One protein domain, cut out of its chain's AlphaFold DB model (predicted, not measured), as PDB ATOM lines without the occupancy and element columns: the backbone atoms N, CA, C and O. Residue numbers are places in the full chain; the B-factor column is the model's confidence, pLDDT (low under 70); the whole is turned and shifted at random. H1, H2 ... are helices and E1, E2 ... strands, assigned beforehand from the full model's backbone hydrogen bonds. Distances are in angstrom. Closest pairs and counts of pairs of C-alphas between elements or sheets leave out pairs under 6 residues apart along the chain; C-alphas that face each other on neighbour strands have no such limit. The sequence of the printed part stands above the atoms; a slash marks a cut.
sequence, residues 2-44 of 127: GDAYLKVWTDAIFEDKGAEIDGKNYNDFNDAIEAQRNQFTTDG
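Overview. This is residues 2 to 44 of the 127 residues of an uncharacterized protein of Listeria monocytogenes (UniProt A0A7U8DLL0). What is the shape? Two antiparallel helices, H1 and H2, lie side by side at a slant, and a small hairpin of two strands, E1 and E2, packs on both, mainly through E1. What makes it up? The printed part has 43 residues, in the order H1, E1, E2, H2, with an antiparallel sheet E1 - E2; the class is mostly helix. How large is it? It is compact, with a radius of gyration of the C-alphas of 9.4 A, and spans 30 by 19 by 14 A.

Along the chain. Where are the helices? H1, residues 2 to 14, begins at C-alpha 2 (34.061, -2.785, 50.627) and is 18.4 A long; H2, residues 29 to 42, is 20.1 A and ends at C-alpha 42 (34.576, 10.188, 40.586). And the strands? E1 is residues 19 to 21, 6.4 A, and E2 is residues 24 to 26, 6.7 A.

Arrangement. How do the helices stand? H1 and H2 touch, closest at the C-alphas of Ala 12 and Phe 29, 5.8 A, and run opposite ways at a shallow tilt of 34.8 degrees, only just short of steep. In both, every O i to N i+4 pair is within hydrogen-bond range. And the hairpin? E1 and E2 are antiparallel at 144 degrees, with N 21 and O 24 at 2.8 A. The closest C-alphas of H1 and E1 are Ala 12 and Ala 19, 4.6 A; of E1 and H2, Ile 21 and Gln 36, 6.3 A.

Size, cuts and confidence. How far does it reach? The C-alphas farthest apart are those of Asp 16 and Gly 44, 30.1 A. Is anything cut or uncertain? The printed part has no cut, its three links are tight, and no printed residue is under 70 in pLDDT.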
ATOM      1  N   GLY A   2      33.969  -1.337  50.859       84.56
ATOM      2  CA  GLY A   2      34.061  -2.785  50.627       84.56
ATOM      3  C   GLY A   2      32.737  -3.564  50.658       84.56
ATOM      4  O   GLY A   2      32.577  -4.477  49.855       84.56
ATOM      5  N   ASP A   3      31.752  -3.144  51.466       87.62
ATOM      6  CA  ASP A   3      30.389  -3.715  51.444       87.62
ATOM      7  C   ASP A   3      29.719  -3.551  50.059       87.62
ATOM      8  O   ASP A   3      28.970  -4.417  49.615       87.62
ATOM      9  N   ALA A   4      30.017  -2.465  49.340       89.50
ATOM     10  CA  ALA A   4      29.493  -2.245  47.995       89.50
ATOM     11  C   ALA A   4      30.191  -3.133  46.957       89.50
ATOM     12  O   ALA A   4      29.517  -3.648  46.077       89.50
ATOM     13  N   TYR A   5      31.496  -3.399  47.096       89.00
ATOM     14  CA  TYR A   5      32.163  -4.404  46.262       89.00
ATOM     15  C   TYR A   5      31.600  -5.815  46.498       89.00
ATOM     16  O   TYR A   5      31.397  -6.543  45.533       89.00
ATOM     17  N   LEU A   6      31.267  -6.185  47.745       86.81
ATOM     18  CA  LEU A   6      30.579  -7.457  48.030       86.81
ATOM     19  C   LEU A   6      29.233  -7.551  47.313       86.81
ATOM     20  O   LEU A   6      28.916  -8.590  46.732       86.81
ATOM     21  N   LYS A   7      28.457  -6.463  47.341       88.94
ATOM     22  CA  LYS A   7      27.176  -6.387  46.642       88.94
ATOM     23  C   LYS A   7      27.369  -6.505  45.131       88.94
ATOM     24  O   LYS A   7      26.787  -7.394  44.530       88.94
ATOM     25  N   VAL A   8      28.231  -5.676  44.542       88.31
ATOM     26  CA  VAL A   8      28.532  -5.679  43.101       88.31
ATOM     27  C   VAL A   8      28.966  -7.063  42.625       88.31
ATOM     28  O   VAL A   8      28.496  -7.539  41.600       88.31
ATOM     29  N   TRP A   9      29.816  -7.751  43.383       85.00
ATOM     30  CA  TRP A   9      30.217  -9.111  43.041       85.00
ATOM     31  C   TRP A   9      29.114 -10.142  43.151       85.00
ATOM     32  O   TRP A   9      29.065 -11.055  42.334       85.00
ATOM     33  N   THR A  10      28.259 -10.024  44.160       84.62
ATOM     34  CA  THR A  10      27.113 -10.924  44.298       84.62
ATOM     35  C   THR A  10      26.162 -10.711  43.121       84.62
ATOM     36  O   THR A  10      25.799 -11.674  42.450       84.62
ATOM     37  N   ASP A  11      25.855  -9.455  42.792       89.81
ATOM     38  CA  ASP A  11      24.935  -9.115  41.710       89.81
ATOM     39  C   ASP A  11      25.481  -9.546  40.339       89.81
ATOM     40  O   ASP A  11      24.762 -10.152  39.554       89.81
ATOM     41  N   ALA A  12      26.771  -9.323  40.059       85.25
ATOM     42  CA  ALA A  12      27.392  -9.729  38.793       85.25
ATOM     43  C   ALA A  12      27.379 -11.253  38.560       85.25
ATOM     44  O   ALA A  12      27.451 -11.695  37.417       85.25
ATOM     45  N   ILE A  13      27.305 -12.057  39.629       81.44
ATOM     46  CA  ILE A  13      27.294 -13.525  39.553       81.44
ATOM     47  C   ILE A  13      25.866 -14.079  39.500       81.44
ATOM     48  O   ILE A  13      25.624 -15.062  38.798       81.44
ATOM     49  N   PHE A  14      24.948 -13.508  40.282       85.62
ATOM     50  CA  PHE A  14      23.653 -14.133  40.570       85.62
ATOM     51  C   PHE A  14      22.443 -13.408  39.978       85.62
ATOM     52  O   PHE A  14      21.379 -14.019  39.905       85.62
ATOM     53  N   GLU A  15      22.574 -12.152  39.548       88.50
ATOM     54  CA  GLU A  15      21.462 -11.399  38.963       88.50
ATOM     55  C   GLU A  15      21.451 -11.525  37.435       88.50
ATOM     56  O   GLU A  15      22.475 -11.364  36.773       88.50
ATOM     57  N   ASP A  16      20.267 -11.733  36.849       84.75
ATOM     58  CA  ASP A  16      20.094 -11.944  35.399       84.75
ATOM     59  C   ASP A  16      20.626 -10.783  34.539       84.75
ATOM     60  O   ASP A  16      20.995 -10.963  33.377       84.75
ATOM     61  N   LYS A  17      20.632  -9.569  35.100       87.19
ATOM     62  CA  LYS A  17      21.140  -8.355  34.448       87.19
ATOM     63  C   LYS A  17      22.517  -7.927  34.969       87.19
ATOM     64  O   LYS A  17      22.957  -6.833  34.616       87.19
ATOM     65  N   GLY A  18      23.146  -8.724  35.830       89.38
ATOM     66  CA  GLY A  18      24.403  -8.394  36.492       89.38
ATOM     67  C   GLY A  18      24.313  -7.186  37.426       89.38
ATOM     68  O   GLY A  18      23.231  -6.719  37.790       89.38
ATOM     69  N   ALA A  19      25.474  -6.658  37.809       92.19
ATOM     70  CA  ALA A  19      25.576  -5.526  38.721       92.19
ATOM     71  C   ALA A  19      25.251  -4.203  38.019       92.19
ATOM     72  O   ALA A  19      25.847  -3.882  36.991       92.19
ATOM     73  N   GLU A  20      24.355  -3.404  38.598       93.44
ATOM     74  CA  GLU A  20      24.083  -2.044  38.128       93.44
ATOM     75  C   GLU A  20      24.970  -1.027  38.858       93.44
ATOM     76  O   GLU A  20      24.913  -0.892  40.082       93.44
ATOM     77  N   ILE A  21      25.785  -0.299  38.097       93.00
ATOM     78  CA  ILE A  21      26.703   0.731  38.586       93.00
ATOM     79  C   ILE A  21      26.562   1.943  37.671       93.00
ATOM     80  O   ILE A  21      26.772   1.838  36.463       93.00
ATOM     81  N   ASP A  22      26.208   3.091  38.250       92.00
ATOM     82  CA  ASP A  22      26.013   4.350  37.515       92.00
ATOM     83  C   ASP A  22      25.083   4.197  36.287       92.00
ATOM     84  O   ASP A  22      25.367   4.659  35.181       92.00
ATOM     85  N   GLY A  23      23.984   3.451  36.462       90.94
ATOM     86  CA  GLY A  23      22.990   3.192  35.414       90.94
ATOM     87  C   GLY A  23      23.449   2.255  34.289       90.94
ATOM     88  O   GLY A  23      22.766   2.154  33.268       90.94
ATOM     89  N   LYS A  24      24.597   1.582  34.439       92.75
ATOM     90  CA  LYS A  24      25.105   0.568  33.503       92.75
ATOM     91  C   LYS A  24      25.158  -0.800  34.167       92.75
ATOM     92  O   LYS A  24      25.525  -0.915  35.332       92.75
ATOM     93  N   ASN A  25      24.844  -1.829  33.392       93.69
ATOM     94  CA  ASN A  25      24.823  -3.217  33.835       93.69
ATOM     95  C   ASN A  25      26.114  -3.941  33.442       93.69
ATOM     96  O   ASN A  25      26.533  -3.869  32.284       93.69
ATOM     97  N   TYR A  26      26.707  -4.659  34.393       91.56
ATOM     98  CA  TYR A  26      27.956  -5.397  34.230       91.56
ATOM     99  C   TYR A  26      27.760  -6.863  34.628       91.56
ATOM    100  O   TYR A  26      27.484  -7.170  35.788       91.56
ATOM    101  N   ASN A  27      27.930  -7.761  33.656       86.75
ATOM    102  CA  ASN A  27      27.854  -9.216  33.854       86.75
ATOM    103  C   ASN A  27      29.243  -9.858  34.001       86.75
ATOM    104  O   ASN A  27      29.343 -11.029  34.357       86.75
ATOM    105  N   ASP A  28      30.309  -9.110  33.693       86.50
ATOM    106  CA  ASP A  28      31.673  -9.518  34.009       86.50
ATOM    107  C   ASP A  28      32.082  -8.963  35.375       86.50
ATOM    108  O   ASP A  28      31.876  -7.792  35.703       86.50
ATOM    109  N   PHE A  29      32.672  -9.841  36.172       77.94
ATOM    110  CA  PHE A  29      33.076  -9.574  37.542       77.94
ATOM    111  C   PHE A  29      34.172  -8.505  37.653       77.94
ATOM    112  O   PHE A  29      34.131  -7.680  38.567       77.94
ATOM    113  N   ASN A  30      35.163  -8.529  36.760       83.31
ATOM    114  CA  ASN A  30      36.280  -7.590  36.805       83.31
ATOM    115  C   ASN A  30      35.833  -6.217  36.309       83.31
ATOM    116  O   ASN A  30      36.137  -5.216  36.961       83.31
ATOM    117  N   ASP A  31      35.039  -6.184  35.238       88.81
ATOM    118  CA  ASP A  31      34.482  -4.939  34.703       88.81
ATOM    119  C   ASP A  31      33.601  -4.235  35.745       88.81
ATOM    120  O   ASP A  31      33.697  -3.021  35.933       88.81
ATOM    121  N   ALA A  32      32.783  -4.994  36.482       89.88
ATOM    122  CA  ALA A  32      31.938  -4.450  37.541       89.88
ATOM    123  C   ALA A  32      32.763  -3.831  38.689       89.88
ATOM    124  O   ALA A  32      32.428  -2.763  39.206       89.88
ATOM    125  N   ILE A  33      33.882  -4.448  39.083       88.19
ATOM    126  CA  ILE A  33      34.774  -3.874  40.105       88.19
ATOM    127  C   ILE A  33      35.467  -2.620  39.622       88.19
ATOM    128  O   ILE A  33      35.551  -1.644  40.372       88.19
ATOM    129  N   GLU A  34      35.977  -2.639  38.397       90.25
ATOM    130  CA  GLU A  34      36.631  -1.476  37.820       90.25
ATOM    131  C   GLU A  34      35.646  -0.307  37.716       90.25
ATOM    132  O   GLU A  34      35.952   0.799  38.164       90.25
ATOM    133  N   ALA A  35      34.422  -0.561  37.246       93.12
ATOM    134  CA  ALA A  35      33.356   0.432  37.198       93.12
ATOM    135  C   ALA A  35      33.016   0.985  38.590       93.12
ATOM    136  O   ALA A  35      32.940   2.203  38.770       93.12
ATOM    137  N   GLN A  36      32.874   0.120  39.600       94.38
ATOM    138  CA  GLN A  36      32.581   0.553  40.966       94.38
ATOM    139  C   GLN A  36      33.729   1.380  41.565       94.38
ATOM    140  O   GLN A  36      33.472   2.372  42.256       94.38
ATOM    141  N   ARG A  37      34.987   1.013  41.283       92.31
ATOM    142  CA  ARG A  37      36.172   1.780  41.689       92.31
ATOM    143  C   ARG A  37      36.187   3.151  41.019       92.31
ATOM    144  O   ARG A  37      36.383   4.152  41.701       92.31
ATOM    145  N   ASN A  38      35.928   3.208  39.716       93.56
ATOM    146  CA  ASN A  38      35.870   4.455  38.953       93.56
ATOM    147  C   ASN A  38      34.764   5.382  39.464       93.56
ATOM    148  O   ASN A  38      34.989   6.587  39.601       93.56
ATOM    149  N   GLN A  39      33.606   4.827  39.827       95.56
ATOM    150  CA  GLN A  39      32.543   5.586  40.480       95.56
ATOM    151  C   GLN A  39      33.014   6.154  41.825       95.56
ATOM    152  O   GLN A  39      32.838   7.338  42.084       95.56
ATOM    153  N   PHE A  40      33.685   5.363  42.670       95.69
ATOM    154  CA  PHE A  40      34.219   5.867  43.941       95.69
ATOM    155  C   PHE A  40      35.284   6.950  43.785       95.69
ATOM    156  O   PHE A  40      35.326   7.870  44.604       95.69
ATOM    157  N   THR A  41      36.132   6.851  42.765       93.69
ATOM    158  CA  THR A  41      37.089   7.906  42.420       93.69
ATOM    159  C   THR A  41      36.355   9.175  41.987       93.69
ATOM    160  O   THR A  41      36.642  10.248  42.504       93.69
ATOM    161  N   THR A  42      35.363   9.051  41.103       95.19
ATOM    162  CA  THR A  42      34.576  10.188  40.586       95.19
ATOM    163  C   THR A  42      33.772  10.877  41.691       95.19
ATOM    164  O   THR A  42      33.709  12.101  41.739       95.19
ATOM    165  N   ASP A  43      33.227  10.099  42.626       95.19
ATOM    166  CA  ASP A  43      32.504  10.589  43.803       95.19
ATOM    167  C   ASP A  43      33.428  11.227  44.865       95.19
ATOM    168  O   ASP A  43      32.944  11.683  45.902       95.19
ATOM    169  N   GLY A  44      34.755  11.189  44.688       95.44
ATOM    170  CA  GLY A  44      35.728  11.680  45.672       95.44
ATOM    171  C   GLY A  44      35.841  10.819  46.939       95.44
ATOM    172  O   GLY A  44      36.445  11.233  47.931       95.44
TER     173      GLY A  44